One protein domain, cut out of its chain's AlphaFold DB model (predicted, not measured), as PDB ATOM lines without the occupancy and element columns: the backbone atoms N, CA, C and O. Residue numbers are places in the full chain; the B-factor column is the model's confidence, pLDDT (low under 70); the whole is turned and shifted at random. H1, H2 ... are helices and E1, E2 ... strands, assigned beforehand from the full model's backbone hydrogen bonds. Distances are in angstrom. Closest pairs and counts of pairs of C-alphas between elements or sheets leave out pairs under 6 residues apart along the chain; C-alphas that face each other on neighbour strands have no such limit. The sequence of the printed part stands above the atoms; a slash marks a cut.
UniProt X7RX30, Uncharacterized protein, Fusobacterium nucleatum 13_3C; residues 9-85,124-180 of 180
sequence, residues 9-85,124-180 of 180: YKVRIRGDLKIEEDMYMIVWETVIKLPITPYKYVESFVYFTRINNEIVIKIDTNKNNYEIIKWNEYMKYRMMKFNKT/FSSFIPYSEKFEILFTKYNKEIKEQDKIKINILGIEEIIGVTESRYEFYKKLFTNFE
ATOM      1  N   TYR A   9     -20.578 -30.050  -0.094       84.50
ATOM      2  CA  TYR A   9     -21.234 -30.758   0.998       84.50
ATOM      3  C   TYR A   9     -20.633 -30.374   2.342       84.50
ATOM      4  O   TYR A   9     -19.412 -30.342   2.481       84.50
ATOM      5  N   LYS A  10     -21.495 -30.118   3.330       86.50
ATOM      6  CA  LYS A  10     -21.110 -30.164   4.740       86.50
ATOM      7  C   LYS A  10     -21.146 -31.629   5.160       86.50
ATOM      8  O   LYS A  10     -22.156 -32.296   4.925       86.50
ATOM      9  N   VAL A  11     -20.066 -32.111   5.757       83.75
ATOM     10  CA  VAL A  11     -19.957 -33.493   6.215       83.75
ATOM     11  C   VAL A  11     -19.561 -33.556   7.677       83.75
ATOM     12  O   VAL A  11     -18.796 -32.715   8.143       83.75
ATOM     13  N   ARG A  12     -20.065 -34.568   8.381       85.69
ATOM     14  CA  ARG A  12     -19.500 -35.015   9.654       85.69
ATOM     15  C   ARG A  12     -18.662 -36.249   9.375       85.69
ATOM     16  O   ARG A  12     -19.192 -37.225   8.848       85.69
ATOM     17  N   ILE A  13     -17.373 -36.198   9.672       83.06
ATOM     18  CA  ILE A  13     -16.424 -37.277   9.407       83.06
ATOM     19  C   ILE A  13     -15.823 -37.795  10.697       83.06
ATOM     20  O   ILE A  13     -15.728 -37.078  11.689       83.06
ATOM     21  N   ARG A  14     -15.429 -39.064  10.665       85.69
ATOM     22  CA  ARG A  14     -14.741 -39.737  11.762       85.69
ATOM     23  C   ARG A  14     -13.339 -40.124  11.320       85.69
ATOM     24  O   ARG A  14     -13.164 -40.646  10.217       85.69
ATOM     25  N   GLY A  15     -12.365 -39.916  12.191       85.00
ATOM     26  CA  GLY A  15     -10.994 -40.349  11.974       85.00
ATOM     27  C   GLY A  15     -10.402 -40.992  13.213       85.00
ATOM     28  O   GLY A  15     -10.689 -40.563  14.333       85.00
ATOM     29  N   ASP A  16      -9.612 -42.043  13.018       86.56
ATOM     30  CA  ASP A  16      -8.853 -42.664  14.098       86.56
ATOM     31  C   ASP A  16      -7.507 -41.971  14.285       86.56
ATOM     32  O   ASP A  16      -6.751 -41.717  13.351       86.56
ATOM     33  N   LEU A  17      -7.213 -41.667  15.540       86.00
ATOM     34  CA  LEU A  17      -5.998 -41.014  15.969       86.00
ATOM     35  C   LEU A  17      -5.250 -41.956  16.905       86.00
ATOM     36  O   LEU A  17      -5.665 -42.174  18.046       86.00
ATOM     37  N   LYS A  18      -4.138 -42.515  16.430       86.38
ATOM     38  CA  LYS A  18      -3.268 -43.356  17.253       86.38
ATOM     39  C   LYS A  18      -2.132 -42.519  17.828       86.38
ATOM     40  O   LYS A  18      -1.313 -41.996  17.080       86.38
ATOM     41  N   ILE A  19      -2.077 -42.424  19.152       83.25
ATOM     42  CA  ILE A  19      -1.016 -41.725  19.878       83.25
ATOM     43  C   ILE A  19      -0.309 -42.765  20.735       83.25
ATOM     44  O   ILE A  19      -0.849 -43.216  21.743       83.25
ATOM     45  N   GLU A  20       0.883 -43.169  20.298       82.88
ATOM     46  CA  GLU A  20       1.664 -44.232  20.943       82.88
ATOM     47  C   GLU A  20       0.846 -45.535  21.064       82.88
ATOM     48  O   GLU A  20       0.449 -46.118  20.048       82.88
ATOM     49  N   GLU A  21       0.585 -45.997  22.288       82.50
ATOM     50  CA  GLU A  21      -0.181 -47.216  22.574       82.50
ATOM     51  C   GLU A  21      -1.692 -46.991  22.680       82.50
ATOM     52  O   GLU A  21      -2.469 -47.954  22.762       82.50
ATOM     53  N   ASP A  22      -2.124 -45.735  22.716       86.38
ATOM     54  CA  ASP A  22      -3.520 -45.375  22.870       86.38
ATOM     55  C   ASP A  22      -4.137 -44.961  21.539       86.38
ATOM     56  O   ASP A  22      -3.495 -44.472  20.608       86.38
ATOM     57  N   MET A  23      -5.436 -45.207  21.450       88.06
ATOM     58  CA  MET A  23      -6.214 -44.953  20.257       88.06
ATOM     59  C   MET A  23      -7.412 -44.108  20.632       88.06
ATOM     60  O   MET A  23      -8.120 -44.373  21.607       88.06
ATOM     61  N   TYR A  24      -7.621 -43.085  19.829       87.69
ATOM     62  CA  TYR A  24      -8.717 -42.158  19.946       87.69
ATOM     63  C   TYR A  24      -9.471 -42.125  18.628       87.69
ATOM     64  O   TYR A  24      -8.937 -42.458  17.574       87.69
ATOM     65  N   MET A  25     -10.724 -41.712  18.692       88.12
ATOM     66  CA  MET A  25     -11.509 -41.364  17.523       88.12
ATOM     67  C   MET A  25     -11.929 -39.913  17.660       88.12
ATOM     68  O   MET A  25     -12.405 -39.511  18.721       88.12
ATOM     69  N   ILE A  26     -11.741 -39.137  16.601       87.00
ATOM     70  CA  ILE A  26     -12.219 -37.761  16.512       87.00
ATOM     71  C   ILE A  26     -13.331 -37.745  15.474       87.00
ATOM     72  O   ILE A  26     -13.141 -38.179  14.338       87.00
ATOM     73  N   VAL A  27     -14.497 -37.251  15.873       86.31
ATOM     74  CA  VAL A  27     -15.612 -36.953  14.975       86.31
ATOM     75  C   VAL A  27     -15.690 -35.448  14.817       86.31
ATOM     76  O   VAL A  27     -15.754 -34.754  15.829       86.31
ATOM     77  N   TRP A  28     -15.700 -34.942  13.585       85.81
ATOM     78  CA  TRP A  28     -15.728 -33.507  13.320       85.81
ATOM     79  C   TRP A  28     -16.525 -33.112  12.083       85.81
ATOM     80  O   TRP A  28     -16.795 -33.936  11.212       85.81
ATOM     81  N   GLU A  29     -16.924 -31.842  12.013       85.62
ATOM     82  CA  GLU A  29     -17.614 -31.274  10.854       85.62
ATOM     83  C   GLU A  29     -16.644 -30.513   9.941       85.62
ATOM     84  O   GLU A  29     -15.852 -29.707  10.416       85.62
ATOM     85  N   THR A  30     -16.756 -30.725   8.628       83.38
ATOM     86  CA  THR A  30     -15.978 -30.019   7.597       83.38
ATOM     87  C   THR A  30     -16.829 -29.767   6.340       83.38
ATOM     88  O   THR A  30     -17.991 -30.187   6.253       83.38
ATOM     89  N   VAL A  31     -16.283 -29.045   5.355       82.69
ATOM     90  CA  VAL A  31     -16.906 -28.806   4.050       82.69
ATOM     91  C   VAL A  31     -15.989 -29.249   2.911       82.69
ATOM     92  O   VAL A  31     -14.806 -28.927   2.864       82.69
ATOM     93  N   ILE A  32     -16.557 -29.977   1.956       79.38
ATOM     94  CA  ILE A  32     -15.819 -30.643   0.877       79.38
ATOM     95  C   ILE A  32     -16.518 -30.441  -0.473       79.38
ATOM     96  O   ILE A  32     -17.743 -30.281  -0.546       79.38
ATOM     97  N   LYS A  33     -15.758 -30.493  -1.571       77.38
ATOM     98  CA  LYS A  33     -16.310 -30.676  -2.924       77.38
ATOM     99  C   LYS A  33     -16.223 -32.159  -3.288       77.38
ATOM    100  O   LYS A  33     -15.156 -32.751  -3.180       77.38
ATOM    101  N   LEU A  34     -17.343 -32.763  -3.695       66.94
ATOM    102  CA  LEU A  34     -17.347 -34.124  -4.247       66.94
ATOM    103  C   LEU A  34     -16.718 -34.127  -5.656       66.94
ATOM    104  O   LEU A  34     -16.827 -33.117  -6.354       66.94
ATOM    105  N   PRO A  35     -16.088 -35.237  -6.088       54.94
ATOM    106  CA  PRO A  35     -16.227 -36.585  -5.539       54.94
ATOM    107  C   PRO A  35     -15.134 -36.925  -4.520       54.94
ATOM    108  O   PRO A  35     -14.001 -37.213  -4.886       54.94
ATOM    109  N   ILE A  36     -15.489 -36.998  -3.234       54.03
ATOM    110  CA  ILE A  36     -14.758 -37.893  -2.337       54.03
ATOM    111  C   ILE A  36     -15.212 -39.281  -2.734       54.03
ATOM    112  O   ILE A  36     -16.407 -39.565  -2.711       54.03
ATOM    113  N   THR A  37     -14.284 -40.130  -3.158       53.62
ATOM    114  CA  THR A  37     -14.582 -41.546  -3.334       53.62
ATOM    115  C   THR A  37     -14.906 -42.074  -1.934       53.62
ATOM    116  O   THR A  37     -13.990 -42.137  -1.117       53.62
ATOM    117  N   PRO A  38     -16.166 -42.422  -1.607       48.97
ATOM    118  CA  PRO A  38     -16.583 -42.702  -0.226       48.97
ATOM    119  C   PRO A  38     -15.901 -43.939   0.387       48.97
ATOM    120  O   PRO A  38     -16.104 -44.238   1.558       48.97
ATOM    121  N   TYR A  39     -15.079 -44.636  -0.401       48.00
ATOM    122  CA  TYR A  39     -14.360 -45.856  -0.053       48.00
ATOM    123  C   TYR A  39     -12.832 -45.704  -0.054       48.00
ATOM    124  O   TYR A  39     -12.135 -46.679   0.214       48.00
ATOM    125  N   LYS A  40     -12.285 -44.522  -0.375       52.78
ATOM    126  CA  LYS A  40     -10.844 -44.278  -0.232       52.78
ATOM    127  C   LYS A  40     -10.601 -43.587   1.097       52.78
ATOM    128  O   LYS A  40     -11.033 -42.454   1.287       52.78
ATOM    129  N   TYR A  41      -9.902 -44.282   1.991       53.91
ATOM    130  CA  TYR A  41      -9.280 -43.668   3.155       53.91
ATOM    131  C   TYR A  41      -8.501 -42.442   2.683       53.91
ATOM    132  O   TYR A  41      -7.613 -42.552   1.836       53.91
ATOM    133  N   VAL A  42      -8.885 -41.273   3.180       69.62
ATOM    134  CA  VAL A  42      -8.097 -40.061   2.992       69.62
ATOM    135  C   VAL A  42      -7.192 -39.979   4.205       69.62
ATOM    136  O   VAL A  42      -7.663 -39.854   5.337       69.62
ATOM    137  N   GLU A  43      -5.899 -40.142   3.963       72.94
ATOM    138  CA  GLU A  43      -4.885 -39.903   4.976       72.94
ATOM    139  C   GLU A  43      -4.745 -38.396   5.166       72.94
ATOM    140  O   GLU A  43      -4.648 -37.635   4.201       72.94
ATOM    141  N   SER A  44      -4.762 -37.974   6.421       82.50
ATOM    142  CA  SER A  44      -4.487 -36.606   6.832       82.50
ATOM    143  C   SER A  44      -3.538 -36.653   8.030       82.50
ATOM    144  O   SER A  44      -3.200 -37.724   8.552       82.50
ATOM    145  N   PHE A  45      -3.070 -35.487   8.445       86.31
ATOM    146  CA  PHE A  45      -2.172 -35.329   9.568       86.31
ATOM    147  C   PHE A  45      -2.763 -34.354  10.564       86.31
ATOM    148  O   PHE A  45      -3.453 -33.403  10.202       86.31
ATOM    149  N   VAL A  46      -2.489 -34.612  11.832       86.50
ATOM    150  CA  VAL A  46      -2.988 -33.820  12.938       86.50
ATOM    151  C   VAL A  46      -1.884 -33.578  13.949       86.50
ATOM    152  O   VAL A  46      -1.073 -34.462  14.210       86.50
ATOM    153  N   TYR A  47      -1.845 -32.396  14.547       85.06
ATOM    154  CA  TYR A  47      -0.915 -32.100  15.631       85.06
ATOM    155  C   TYR A  47      -1.565 -31.218  16.694       85.06
ATOM    156  O   TYR A  47      -2.516 -30.478  16.431       85.06
ATOM    157  N   PHE A  48      -1.050 -31.315  17.916       84.19
ATOM    158  CA  PHE A  48      -1.464 -30.458  19.020       84.19
ATOM    159  C   PHE A  48      -0.622 -29.185  19.000       84.19
ATOM    160  O   PHE A  48       0.600 -29.235  18.878       84.19
ATOM    161  N   THR A  49      -1.266 -28.030  19.126       84.69
ATOM    162  CA  THR A  49      -0.566 -26.746  19.198       84.69
ATOM    163  C   THR A  49      -1.240 -25.792  20.169       84.69
ATOM    164  O   THR A  49      -2.352 -26.044  20.624       84.69
ATOM    165  N   ARG A  50      -0.562 -24.696  20.510       85.94
ATOM    166  CA  ARG A  50      -1.082 -23.664  21.405       85.94
ATOM    167  C   ARG A  50      -1.446 -22.424  20.604       85.94
ATOM    168  O   ARG A  50      -0.592 -21.842  19.943       85.94
ATOM    169  N   ILE A  51      -2.699 -21.998  20.711       85.81
ATOM    170  CA  ILE A  51      -3.192 -20.750  20.122       85.81
ATOM    171  C   ILE A  51      -3.837 -19.947  21.246       85.81
ATOM    172  O   ILE A  51      -4.747 -20.438  21.905       85.81
ATOM    173  N   ASN A  52      -3.363 -18.720  21.487       86.38
ATOM    174  CA  ASN A  52      -3.874 -17.845  22.553       86.38
ATOM    175  C   ASN A  52      -3.954 -18.542  23.930       86.38
ATOM    176  O   ASN A  52      -4.962 -18.443  24.623       86.38
ATOM    177  N   ASN A  53      -2.897 -19.264  24.314       83.62
ATOM    178  CA  ASN A  53      -2.798 -20.069  25.544       83.62
ATOM    179  C   ASN A  53      -3.762 -21.265  25.674       83.62
ATOM    180  O   ASN A  53      -3.731 -21.939  26.700       83.62
ATOM    181  N   GLU A  54      -4.542 -21.592  24.645       85.19
ATOM    182  CA  GLU A  54      -5.374 -22.801  24.585       85.19
ATOM    183  C   GLU A  54      -4.655 -23.897  23.785       85.19
ATOM    184  O   GLU A  54      -4.106 -23.610  22.715       85.19
ATOM    185  N   ILE A  55      -4.649 -25.145  24.277       85.56
ATOM    186  CA  ILE A  55      -4.216 -26.288  23.463       85.56
ATOM    187  C   ILE A  55      -5.347 -26.676  22.513       85.56
ATOM    188  O   ILE A  55      -6.465 -26.974  22.927       85.56
ATOM    189  N   VAL A  56      -5.029 -26.699  21.226       86.75
ATOM    190  CA  VAL A  56      -5.946 -27.031  20.139       86.75
ATOM    191  C   VAL A  56      -5.368 -28.150  19.288       86.75
ATOM    192  O   VAL A  56      -4.158 -28.387  19.271       86.75
ATOM    193  N   ILE A  57      -6.243 -28.815  18.545       86.19
ATOM    194  CA  ILE A  57      -5.866 -29.808  17.547       86.19
ATOM    195  C   ILE A  57      -5.929 -29.135  16.171       86.19
ATOM    196  O   ILE A  57      -6.965 -28.581  15.808       86.19
ATOM    197  N   LYS A  58      -4.837 -29.169  15.404       87.94
ATOM    198  CA  LYS A  58      -4.803 -28.719  14.005       87.94
ATOM    199  C   LYS A  58      -4.805 -29.919  13.065       87.94
ATOM    200  O   LYS A  58      -3.940 -30.776  13.216       87.94
ATOM    201  N   ILE A  59      -5.742 -29.967  12.116       87.06
ATOM    202  CA  ILE A  59      -5.873 -31.035  11.109       87.06
ATOM    203  C   ILE A  59      -5.550 -30.480   9.721       87.06
ATOM    204  O   ILE A  59      -6.203 -29.540   9.267       87.06
ATOM    205  N   ASP A  60      -4.597 -31.092   9.025       84.56
ATOM    206  CA  ASP A  60      -4.213 -30.721   7.663       84.56
ATOM    207  C   ASP A  60      -5.300 -31.151   6.664       84.56
ATOM    208  O   ASP A  60      -5.647 -32.331   6.558       84.56
ATOM    209  N   THR A  61      -5.827 -30.208   5.882       74.12
ATOM    210  CA  THR A  61      -6.860 -30.500   4.861       74.12
ATOM    211  C   THR A  61      -6.321 -30.466   3.436       74.12
ATOM    212  O   THR A  61      -6.846 -31.152   2.558       74.12
ATOM    213  N   ASN A  62      -5.273 -29.677   3.184       69.19
ATOM    214  CA  ASN A  62      -4.486 -29.658   1.950       69.19
ATOM    215  C   ASN A  62      -3.123 -28.986   2.224       69.19
ATOM    216  O   ASN A  62      -2.843 -28.627   3.361       69.19
ATOM    217  N   LYS A  63      -2.280 -28.800   1.193       64.62
ATOM    218  CA  LYS A  63      -0.900 -28.294   1.349       64.62
ATOM    219  C   LYS A  63      -0.759 -26.982   2.142       64.62
ATOM    220  O   LYS A  63       0.302 -26.799   2.717       64.62
ATOM    221  N   ASN A  64      -1.779 -26.117   2.181       70.06
ATOM    222  CA  ASN A  64      -1.691 -24.792   2.816       70.06
ATOM    223  C   ASN A  64      -2.863 -24.485   3.770       70.06
ATOM    224  O   ASN A  64      -2.993 -23.357   4.243       70.06
ATOM    225  N   ASN A  65      -3.753 -25.450   4.008       77.00
ATOM    226  CA  ASN A  65      -4.969 -25.225   4.778       77.00
ATOM    227  C   ASN A  65      -5.096 -26.238   5.904       77.00
ATOM    228  O   ASN A  65      -4.908 -27.444   5.711       77.00
ATOM    229  N   TYR A  66      -5.588 -25.753   7.035       83.31
ATOM    230  CA  TYR A  66      -5.836 -26.571   8.208       83.31
ATOM    231  C   TYR A  66      -7.170 -26.212   8.862       83.31
ATOM    232  O   TYR A  66      -7.699 -25.109   8.714       83.31
ATOM    233  N   GLU A  67      -7.714 -27.150   9.620       86.44
ATOM    234  CA  GLU A  67      -8.844 -26.921  10.518       86.44
ATOM    235  C   GLU A  67      -8.329 -26.878  11.952       86.44
ATOM    236  O   GLU A  67      -7.407 -27.615  12.303       86.44
ATOM    237  N   ILE A  68      -8.899 -25.997  12.776       86.75
ATOM    238  CA  ILE A  68      -8.606 -25.950  14.211       86.75
ATOM    239  C   ILE A  68      -9.803 -26.518  14.955       86.75
ATOM    240  O   ILE A  68     -10.925 -26.042  14.800       86.75
ATOM    241  N   ILE A  69      -9.528 -27.476  15.827       84.44
ATOM    242  CA  ILE A  69     -10.469 -28.016  16.790       84.44
ATOM    243  C   ILE A  69     -10.080 -27.493  18.170       84.44
ATOM    244  O   ILE A  69      -9.045 -27.871  18.729       84.44
ATOM    245  N   LYS A  70     -10.921 -26.613  18.718       84.38
ATOM    246  CA  LYS A  70     -10.811 -26.134  20.099       84.38
ATOM    247  C   LYS A  70     -11.539 -27.062  21.056       84.38
ATOM    248  O   LYS A  70     -12.525 -27.700  20.684       84.38
ATOM    249  N   TRP A  71     -11.102 -27.092  22.313       77.69
ATOM    250  CA  TRP A  71     -11.737 -27.939  23.324       77.69
ATOM    251  C   TRP A  71     -13.190 -27.524  23.590       77.69
ATOM    252  O   TRP A  71     -14.088 -28.359  23.678       77.69
ATOM    253  N   ASN A  72     -13.446 -26.216  23.678       75.75
ATOM    254  CA  ASN A  72     -14.781 -25.679  23.961       75.75
ATOM    255  C   ASN A  72     -15.803 -25.903  22.829       75.75
ATOM    256  O   ASN A  72     -17.001 -25.715  23.035       75.75
ATOM    257  N   GLU A  73     -15.359 -26.354  21.656       73.31
ATOM    258  CA  GLU A  73     -16.218 -26.723  20.534       73.31
ATOM    259  C   GLU A  73     -16.647 -28.201  20.578       73.31
ATOM    260  O   GLU A  73     -17.109 -28.738  19.577       73.31
ATOM    261  N   TYR A  74     -16.563 -28.849  21.744       62.22
ATOM    262  CA  TYR A  74     -16.896 -30.259  21.997       62.22
ATOM    263  C   TYR A  74     -18.224 -30.761  21.380       62.22
ATOM    264  O   TYR A  74     -18.377 -31.934  21.049       62.22
ATOM    265  N   MET A  75     -19.215 -29.892  21.161       53.28
ATOM    266  CA  MET A  75     -20.456 -30.285  20.469       53.28
ATOM    267  C   MET A  75     -20.277 -30.485  18.955       53.28
ATOM    268  O   MET A  75     -20.967 -31.315  18.366       53.28
ATOM    269  N   LYS A  76     -19.355 -29.742  18.332       62.16
ATOM    270  CA  LYS A  76     -18.910 -29.947  16.944       62.16
ATOM    271  C   LYS A  76     -17.911 -31.104  16.839       62.16
ATOM    272  O   LYS A  76     -17.804 -31.699  15.769       62.16
ATOM    273  N   TYR A  77     -17.221 -31.421  17.939       66.69
ATOM    274  CA  TYR A  77     -16.108 -32.363  17.975       66.69
ATOM    275  C   TYR A  77     -16.240 -33.383  19.105       66.69
ATOM    276  O   TYR A  77     -15.994 -33.067  20.266       66.69
ATOM    277  N   ARG A  78     -16.577 -34.633  18.779       75.31
ATOM    278  CA  ARG A  78     -16.594 -35.709  19.781       75.31
ATOM    279  C   ARG A  78     -15.283 -36.463  19.710       75.31
ATOM    280  O   ARG A  78     -15.026 -37.159  18.730       75.31
ATOM    281  N   MET A  79     -14.471 -36.330  20.753       83.81
ATOM    282  CA  MET A  79     -13.350 -37.233  20.961       83.81
ATOM    283  C   MET A  79     -13.830 -38.431  21.771       83.81
ATOM    284  O   MET A  79     -14.578 -38.298  22.741       83.81
ATOM    285  N   MET A  80     -13.407 -39.615  21.363       87.00
ATOM    286  CA  MET A  80     -13.703 -40.852  22.063       87.00
ATOM    287  C   MET A  80     -12.402 -41.610  22.281       87.00
ATOM    288  O   MET A  80     -11.546 -41.651  21.399       87.00
ATOM    289  N   LYS A  81     -12.237 -42.202  23.460       89.19
ATOM    290  CA  LYS A  81     -11.074 -43.021  23.794       89.19
ATOM    291  C   LYS A  81     -11.421 -44.481  23.576       89.19
ATOM    292  O   LYS A  81     -12.485 -44.942  23.988       89.19
ATOM    293  N   PHE A  82     -10.512 -45.209  22.948       88.69
ATOM    294  CA  PHE A  82     -10.652 -46.641  22.792       88.69
ATOM    295  C   PHE A  82     -10.653 -47.331  24.158       88.69
ATOM    296  O   PHE A  82      -9.737 -47.148  24.965       88.69
ATOM    297  N   ASN A  83     -11.691 -48.119  24.421       87.69
ATOM    298  CA  ASN A  83     -11.825 -48.869  25.653       87.69
ATOM    299  C   ASN A  83     -11.286 -50.293  25.465       87.69
ATOM    300  O   ASN A  83     -11.936 -51.146  24.861       87.69
ATOM    301  N   LYS A  84     -10.101 -50.549  26.029       82.00
ATOM    302  CA  LYS A  84      -9.403 -51.835  25.904       82.00
ATOM    303  C   LYS A  84     -10.080 -52.994  26.651       82.00
ATOM    304  O   LYS A  84      -9.752 -54.143  26.386       82.00
ATOM    305  N   THR A  85     -11.025 -52.726  27.557       80.19
ATOM    306  CA  THR A  85     -11.559 -53.749  28.476       80.19
ATOM    307  C   THR A  85     -12.626 -54.670  27.881       80.19
ATOM    308  O   THR A  85     -12.963 -55.665  28.511       80.19
ATOM    309  N   PHE A 124     -17.014 -48.772  16.415       76.19
ATOM    310  CA  PHE A 124     -17.348 -47.485  17.037       76.19
ATOM    311  C   PHE A 124     -17.796 -47.642  18.503       76.19
ATOM    312  O   PHE A 124     -17.384 -46.878  19.368       76.19
ATOM    313  N   SER A 125     -18.567 -48.691  18.810       79.88
ATOM    314  CA  SER A 125     -19.003 -49.021  20.174       79.88
ATOM    315  C   SER A 125     -17.868 -49.446  21.116       79.88
ATOM    316  O   SER A 125     -18.091 -49.557  22.317       79.88
ATOM    317  N   SER A 126     -16.664 -49.696  20.595       85.00
ATOM    318  CA  SER A 126     -15.465 -49.965  21.396       85.00
ATOM    319  C   SER A 126     -14.831 -48.682  21.945       85.00
ATOM    320  O   SER A 126     -13.837 -48.751  22.664       85.00
ATOM    321  N   PHE A 127     -15.372 -47.509  21.608       86.69
ATOM    322  CA  PHE A 127     -14.901 -46.223  22.099       86.69
ATOM    323  C   PHE A 127     -15.896 -45.633  23.101       86.69
ATOM    324  O   PHE A 127     -17.111 -45.725  22.927       86.69
ATOM    325  N   ILE A 128     -15.369 -44.991  24.139       87.50
ATOM    326  CA  ILE A 128     -16.148 -44.257  25.141       87.50
ATOM    327  C   ILE A 128     -15.906 -42.752  24.993       87.50
ATOM    328  O   ILE A 128     -14.810 -42.368  24.576       87.50
ATOM    329  N   PRO A 129     -16.881 -41.887  25.325       85.62
ATOM    330  CA  PRO A 129     -16.674 -40.442  25.301       85.62
ATOM    331  C   PRO A 129     -15.437 -40.038  26.107       85.62
ATOM    332  O   PRO A 129     -15.255 -40.483  27.241       85.62
ATOM    333  N   TYR A 130     -14.587 -39.205  25.514       84.38
ATOM    334  CA  TYR A 130     -13.422 -38.635  26.176       84.38
ATOM    335  C   TYR A 130     -13.770 -37.230  26.678       84.38
ATOM    336  O   TYR A 130     -14.157 -36.372  25.890       84.38
ATOM    337  N   SER A 131     -13.665 -37.003  27.988       81.81
ATOM    338  CA  SER A 131     -14.120 -35.771  28.658       81.81
ATOM    339  C   SER A 131     -12.993 -34.906  29.232       81.81
ATOM    340  O   SER A 131     -13.245 -33.810  29.730       81.81
ATOM    341  N   GLU A 132     -11.758 -35.390  29.189       84.31
ATOM    342  CA  GLU A 132     -10.582 -34.677  29.679       84.31
ATOM    343  C   GLU A 132     -10.099 -33.651  28.647       84.31
ATOM    344  O   GLU A 132     -10.208 -33.873  27.445       84.31
ATOM    345  N   LYS A 133      -9.527 -32.525  29.085       84.75
ATOM    346  CA  LYS A 133      -9.045 -31.505  28.144       84.75
ATOM    347  C   LYS A 133      -7.847 -31.992  27.316       84.75
ATOM    348  O   LYS A 133      -7.127 -32.910  27.721       84.75
ATOM    349  N   PHE A 134      -7.578 -31.337  26.186       82.50
ATOM    350  CA  PHE A 134      -6.421 -31.661  25.342       82.50
ATOM    351  C   PHE A 134      -5.079 -31.454  26.058       82.50
ATOM    352  O   PHE A 134      -4.140 -32.194  25.783       82.50
ATOM    353  N   GLU A 135      -4.997 -30.542  27.033       80.81
ATOM    354  CA  GLU A 135      -3.818 -30.352  27.892       80.81
ATOM    355  C   GLU A 135      -3.404 -31.635  28.632       80.81
ATOM    356  O   GLU A 135      -2.216 -31.858  28.876       80.81
ATOM    357  N   ILE A 136      -4.370 -32.495  28.976       84.62
ATOM    358  CA  ILE A 136      -4.099 -33.760  29.667       84.62
ATOM    359  C   ILE A 136      -3.433 -34.749  28.702       84.62
ATOM    360  O   ILE A 136      -2.407 -35.330  29.051       84.62
ATOM    361  N   LEU A 137      -3.943 -34.881  27.468       80.00
ATOM    362  CA  LEU A 137      -3.293 -35.686  26.418       80.00
ATOM    363  C   LEU A 137      -1.895 -35.160  26.111       80.00
ATOM    364  O   LEU A 137      -0.941 -35.927  26.017       80.00
ATOM    365  N   PHE A 138      -1.792 -33.841  25.986       75.75
ATOM    366  CA  PHE A 138      -0.560 -33.133  25.690       75.75
ATOM    367  C   PHE A 138       0.533 -33.449  26.719       75.75
ATOM    368  O   PHE A 138       1.636 -33.848  26.354       75.75
ATOM    369  N   THR A 139       0.194 -33.340  28.007       81.00
ATOM    370  CA  THR A 139       1.111 -33.648  29.113       81.00
ATOM    371  C   THR A 139       1.445 -35.136  29.157       81.00
ATOM    372  O   THR A 139       2.607 -35.502  29.304       81.00
ATOM    373  N   LYS A 140       0.438 -36.004  28.994       83.12
ATOM    374  CA  LYS A 140       0.597 -37.459  29.078       83.12
ATOM    375  C   LYS A 140       1.594 -38.008  28.055       83.12
ATOM    376  O   LYS A 140       2.400 -38.858  28.411       83.12
ATOM    377  N   TYR A 141       1.520 -37.553  26.807       77.38
ATOM    378  CA  TYR A 141       2.349 -38.080  25.716       77.38
ATOM    379  C   TYR A 141       3.612 -37.254  25.452       77.38
ATOM    380  O   TYR A 141       4.289 -37.485  24.453       77.38
ATOM    381  N   ASN A 142       3.897 -36.254  26.297       72.25
ATOM    382  CA  ASN A 142       5.015 -35.321  26.136       72.25
ATOM    383  C   ASN A 142       5.178 -34.805  24.689       72.25
ATOM    384  O   ASN A 142       6.287 -34.673  24.169       72.25
ATOM    385  N   LYS A 143       4.056 -34.573  24.001       68.12
ATOM    386  CA  LYS A 143       4.053 -34.087  22.619       68.12
ATOM    387  C   LYS A 143       4.260 -32.588  22.687       68.12
ATOM    388  O   LYS A 143       3.283 -31.867  22.815       68.12
ATOM    389  N   GLU A 144       5.502 -32.108  22.689       58.03
ATOM    390  CA  GLU A 144       5.760 -30.668  22.586       58.03
ATOM    391  C   GLU A 144       5.017 -30.057  21.379       58.03
ATOM    392  O   GLU A 144       4.776 -30.714  20.371       58.03
ATOM    393  N   ILE A 145       4.628 -28.782  21.489       59.69
ATOM    394  CA  ILE A 145       3.862 -28.024  20.483       59.69
ATOM    395  C   ILE A 145       4.710 -27.828  19.223       59.69
ATOM    396  O   ILE A 145       5.339 -26.779  19.068       59.69
ATOM    397  N   LYS A 146       4.782 -28.819  18.332       60.50
ATOM    398  CA  LYS A 146       5.517 -28.675  17.074       60.50
ATOM    399  C   LYS A 146       4.812 -29.410  15.940       60.50
ATOM    400  O   LYS A 146       4.377 -30.548  16.064       60.50
ATOM    401  N   GLU A 147       4.734 -28.736  14.800       60.41
ATOM    402  CA  GLU A 147       4.189 -29.274  13.552       60.41
ATOM    403  C   GLU A 147       4.942 -30.537  13.079       60.41
ATOM    404  O   GLU A 147       4.377 -31.397  12.411       60.41
ATOM    405  N   GLN A 148       6.208 -30.686  13.468       65.19
ATOM    406  CA  GLN A 148       7.026 -31.861  13.152       65.19
ATOM    407  C   GLN A 148       6.520 -33.165  13.798       65.19
ATOM    408  O   GLN A 148       6.871 -34.242  13.326       65.19
ATOM    409  N   ASP A 149       5.661 -33.080  14.820       74.19
ATOM    410  CA  ASP A 149       5.064 -34.227  15.515       74.19
ATOM    411  C   ASP A 149       3.688 -34.603  14.944       74.19
ATOM    412  O   ASP A 149       2.826 -35.125  15.657       74.19
ATOM    413  N   LYS A 150       3.462 -34.325  13.652       81.88
ATOM    414  CA  LYS A 150       2.246 -34.706  12.925       81.88
ATOM    415  C   LYS A 150       1.937 -36.187  13.123       81.88
ATOM    416  O   LYS A 150       2.686 -37.079  12.730       81.88
ATOM    417  N   ILE A 151       0.775 -36.439  13.702       83.50
ATOM    418  CA  ILE A 151       0.208 -37.762  13.888       83.50
ATOM    419  C   ILE A 151      -0.695 -38.042  12.696       83.50
ATOM    420  O   ILE A 151      -1.490 -37.201  12.280       83.50
ATOM    421  N   LYS A 152      -0.586 -39.239  12.134       84.44
ATOM    422  CA  LYS A 152      -1.484 -39.675  11.070       84.44
ATOM    423  C   LYS A 152      -2.903 -39.854  11.619       84.44
ATOM    424  O   LYS A 152      -3.088 -40.503  12.648       84.44
ATOM    425  N   ILE A 153      -3.887 -39.333  10.894       84.12
ATOM    426  CA  ILE A 153      -5.309 -39.608  11.109       84.12
ATOM    427  C   ILE A 153      -5.875 -40.254   9.843       84.12
ATOM    428  O   ILE A 153      -5.720 -39.712   8.744       84.12
ATOM    429  N   ASN A 154      -6.513 -41.424   9.969       81.25
ATOM    430  CA  ASN A 154      -7.187 -42.042   8.827       81.25
ATOM    431  C   ASN A 154      -8.668 -41.688   8.885       81.25
ATOM    432  O   ASN A 154      -9.345 -41.949   9.875       81.25
ATOM    433  N   ILE A 155      -9.204 -41.108   7.813       79.62
ATOM    434  CA  ILE A 155     -10.639 -40.821   7.737       79.62
ATOM    435  C   ILE A 155     -11.386 -42.136   7.462       79.62
ATOM    436  O   ILE A 155     -11.266 -42.719   6.384       79.62
ATOM    437  N   LEU A 156     -12.158 -42.602   8.450       75.62
ATOM    438  CA  LEU A 156     -12.827 -43.914   8.480       75.62
ATOM    439  C   LEU A 156     -14.279 -43.886   7.972       75.62
ATOM    440  O   LEU A 156     -14.978 -44.907   7.992       75.62
ATOM    441  N   GLY A 157     -14.802 -42.713   7.619       74.50
ATOM    442  CA  GLY A 157     -16.138 -42.585   7.041       74.50
ATOM    443  C   GLY A 157     -16.805 -41.238   7.285       74.50
ATOM    444  O   GLY A 157     -16.317 -40.398   8.041       74.50
ATOM    445  N   ILE A 158     -17.953 -41.072   6.630       79.56
ATOM    446  CA  ILE A 158     -18.832 -39.909   6.725       79.56
ATOM    447  C   ILE A 158     -20.084 -40.339   7.504       79.56
ATOM    448  O   ILE A 158     -20.781 -41.257   7.080       79.56
ATOM    449  N   GLU A 159     -20.355 -39.698   8.640       78.81
ATOM    450  CA  GLU A 159     -21.548 -39.931   9.467       78.81
ATOM    451  C   GLU A 159     -22.775 -39.175   8.945       78.81
ATOM    452  O   GLU A 159     -23.897 -39.665   9.033       78.81
ATOM    453  N   GLU A 160     -22.567 -37.976   8.398       82.44
ATOM    454  CA  GLU A 160     -23.631 -37.105   7.903       82.44
ATOM    455  C   GLU A 160     -23.154 -36.358   6.657       82.44
ATOM    456  O   GLU A 160     -22.008 -35.909   6.606       82.44
ATOM    457  N   ILE A 161     -24.030 -36.206   5.660       83.94
ATOM    458  CA  ILE A 161     -23.750 -35.462   4.431       83.94
ATOM    459  C   ILE A 161     -24.931 -34.562   4.062       83.94
ATOM    460  O   ILE A 161     -26.057 -35.019   3.877       83.94
ATOM    461  N   ILE A 162     -24.665 -33.263   3.921       86.38
ATOM    462  CA  ILE A 162     -25.670 -32.259   3.561       86.38
ATOM    463  C   ILE A 162     -25.181 -31.489   2.338       86.38
ATOM    464  O   ILE A 162     -24.155 -30.811   2.392       86.38
ATOM    465  N   GLY A 163     -25.935 -31.550   1.239       86.75
ATOM    466  CA  GLY A 163     -25.661 -30.748   0.046       86.75
ATOM    467  C   GLY A 163     -25.835 -29.253   0.318       86.75
ATOM    468  O   GLY A 163     -26.853 -28.821   0.862       86.75
ATOM    469  N   VAL A 164     -24.848 -28.447  -0.076       88.94
ATOM    470  CA  VAL A 164     -24.844 -26.999   0.157       88.94
ATOM    471  C   VAL A 164     -24.765 -26.199  -1.141       88.94
ATOM    472  O   VAL A 164     -24.125 -26.582  -2.123       88.94
ATOM    473  N   THR A 165     -25.448 -25.055  -1.135       91.25
ATOM    474  CA  THR A 165     -25.369 -24.037  -2.189       91.25
ATOM    475  C   THR A 165     -24.070 -23.254  -2.074       91.25
ATOM    476  O   THR A 165     -23.422 -23.288  -1.034       91.25
ATOM    477  N   GLU A 166     -23.729 -22.476  -3.095       89.00
ATOM    478  CA  GLU A 166     -22.485 -21.696  -3.133       89.00
ATOM    479  C   GLU A 166     -22.283 -20.779  -1.929       89.00
ATOM    480  O   GLU A 166     -21.275 -20.880  -1.237       89.00
ATOM    481  N   SER A 167     -23.293 -19.980  -1.583       89.50
ATOM    482  CA  SER A 167     -23.229 -19.107  -0.408       89.50
ATOM    483  C   SER A 167     -22.986 -19.861   0.904       89.50
ATOM    484  O   SER A 167     -22.238 -19.392   1.757       89.50
ATOM    485  N   ARG A 168     -23.595 -21.043   1.071       89.88
ATOM    486  CA  ARG A 168     -23.408 -21.884   2.262       89.88
ATOM    487  C   ARG A 168     -22.043 -22.561   2.256       89.88
ATOM    488  O   ARG A 168     -21.426 -22.661   3.306       89.88
ATOM    489  N   TYR A 169     -21.578 -23.004   1.093       88.12
ATOM    490  CA  TYR A 169     -20.260 -23.602   0.936       88.12
ATOM    491  C   TYR A 169     -19.158 -22.617   1.342       88.12
ATOM    492  O   TYR A 169     -18.338 -22.946   2.191       88.12
ATOM    493  N   GLU A 170     -19.186 -21.391   0.813       87.62
ATOM    494  CA  GLU A 170     -18.193 -20.364   1.156       87.62
ATOM    495  C   GLU A 170     -18.286 -19.925   2.623       87.62
ATOM    496  O   GLU A 170     -17.262 -19.680   3.259       87.62
ATOM    497  N   PHE A 171     -19.495 -19.884   3.195       88.75
ATOM    498  CA  PHE A 171     -19.677 -19.650   4.628       88.75
ATOM    499  C   PHE A 171     -19.007 -20.743   5.474       88.75
ATOM    500  O   PHE A 171     -18.197 -20.432   6.344       88.75
ATOM    501  N   TYR A 172     -19.301 -22.020   5.203       87.50
ATOM    502  CA  TYR A 172     -18.717 -23.134   5.954       87.50
ATOM    503  C   TYR A 172     -17.209 -23.247   5.748       87.50
ATOM    504  O   TYR A 172     -16.490 -23.544   6.693       87.50
ATOM    505  N   LYS A 173     -16.714 -22.947   4.544       84.62
ATOM    506  CA  LYS A 173     -15.280 -22.961   4.249       84.62
ATOM    507  C   LYS A 173     -14.532 -21.963   5.128       84.62
ATOM    508  O   LYS A 173     -13.514 -22.316   5.699       84.62
ATOM    509  N   LYS A 174     -15.062 -20.747   5.292       85.56
ATOM    510  CA  LYS A 174     -14.491 -19.741   6.205       85.56
ATOM    511  C   LYS A 174     -14.628 -20.118   7.680       85.56
ATOM    512  O   LYS A 174     -13.837 -19.665   8.493       85.56
ATOM    513  N   LEU A 175     -15.660 -20.888   8.027       83.56
ATOM    514  CA  LEU A 175     -15.915 -21.306   9.404       83.56
ATOM    515  C   LEU A 175     -14.975 -22.429   9.856       83.56
ATOM    516  O   LEU A 175     -14.565 -22.439  11.011       83.56
ATOM    517  N   PHE A 176     -14.688 -23.385   8.972       80.75
ATOM    518  CA  PHE A 176     -13.917 -24.584   9.306       80.75
ATOM    519  C   PHE A 176     -12.438 -24.438   8.948       80.75
ATOM    520  O   PHE A 176     -11.571 -24.828   9.725       80.75
ATOM    521  N   THR A 177     -12.144 -23.845   7.791       78.00
ATOM    522  CA  THR A 177     -10.794 -23.798   7.239       78.00
ATOM    523  C   THR A 177     -10.087 -22.496   7.601       78.00
ATOM    524  O   THR A 177     -10.587 -21.401   7.343       78.00
ATOM    525  N   ASN A 178      -8.884 -22.638   8.140       76.50
ATOM    526  CA  ASN A 178      -7.934 -21.563   8.370       76.50
ATOM    527  C   ASN A 178      -6.795 -21.661   7.344       76.50
ATOM    528  O   ASN A 178      -6.530 -22.728   6.783       76.50
ATOM    529  N   PHE A 179      -6.144 -20.528   7.106       66.31
ATOM    530  CA  PHE A 179      -4.983 -20.397   6.230       66.31
ATOM    531  C   PHE A 179      -3.781 -20.006   7.091       66.31
ATOM    532  O   PHE A 179      -3.967 -19.275   8.069       66.31
ATOM    533  N   GLU A 180      -2.596 -20.520   6.754       59.25
ATOM    534  CA  GLU A 180      -1.330 -20.021   7.316       59.25
ATOM    535  C   GLU A 180      -0.957 -18.646   6.756       59.25
ATOM    536  O   GLU A 180      -1.265 -18.382   5.568       59.25
TER     537      GLU A 180
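Overview. This is residues 9 to 85 and 124 to 180 of the 180 residues of an uncharacterized protein of Fusobacterium nucleatum 13_3C (UniProt X7RX30). One long antiparallel sheet folds back on itself at E8, so that the leaf E7 E6 E2 E1 faces the leaf E3 E4 E5 E9. The helices sit near opposite ends of the longest axis, H2 packing on E2 and H1 on E4. The printed part has 134 residues, with nine named strands and two named helices in the order E1 to E7, H1, E8, H2, E9. The sheet runs E7 E6 E2 E1 E8 E3 E4 E5 E9; the class is mixed, helices and strands. The whole is compact, with a radius of gyration of the C-alphas of 14.7 A and spans of 43 by 35 by 25 A.

Along the chain. E1, residues 9 to 19, begins with C-alpha 9 at (-21.234, -30.758, 0.998) and is 29.8 A long. E2, residues 22 to 32, is 29.2 A long and bends by 62 degrees at residue 29. E3, residues 43 to 51, 24.5 A, bends by 53 degrees at residue 48. E4 is residues 54 to 62, 23.7 A, and E5 residues 65 to 69, 13.5 A. E6 is residues 78 to 82, 12.8 A, and E7 residues 127 to 129, 6.8 A. H1 is residues 134 to 140, 9.8 A. E8, residues 151 to 164, 30.5 A, bends by 75 degrees at residue 160. H2 is residues 166 to 176, 15.4 A. E9, residues 177 to 179, 6.8 A, ends with C-alpha 179 at (-4.983, -20.397, 6.230).

Arrangement. The sheet is strongly twisted, with E7 and E9 as edge strands. In the hairpin E1 and E2, N 15 and O 26 are 2.9 A apart. E6 pairs with E2 through N 80 and O 25, 2.8 A, and with E7 through N 81 and O 128, 2.8 A. E8 pairs with E1 through N 156 and O 14, 2.8 A, and with E3 through N 46 and O 151, 2.8 A. E3 E4 E5 is a meander, each strand the antiparallel neighbour of the one before, with N 56 and O 49 at 2.8 A and N 67 and O 59 at 2.8 A. E9 and E5 are antiparallel neighbours, with N 178 and O 66 within hydrogen-bond range at 2.8 A. H2 is on the sheet over E2, at a height over the sheet of 7.1 A, along the strands at 21 degrees on the local plane; their closest C-alphas, Thr 30 and Phe 176, are 6.1 A apart. H1 is on the sheet at 7.8 A, only just over E4 with 3 of its C-alphas, slantwise to the strands at 33 degrees on the local plane; the closest C-alphas of the two, Ile 55 and Glu 135, are 6.0 A apart. H1 and H2 are apart. In both helices every O i to N i+4 pair is within hydrogen-bond range.

Size, cuts and confidence. The farthest C-alphas, Thr 85 and Ser 167, are 46.6 A apart. Residues 86 to 123 are not printed, and C-alphas 85 and 124 are 14.3 A apart across the cut. Of the links that are printed whole, none is long. The mean pLDDT of the printed part is 79.3; 23 residues are under 70, among them residues 34 to 42 and 143 to 148.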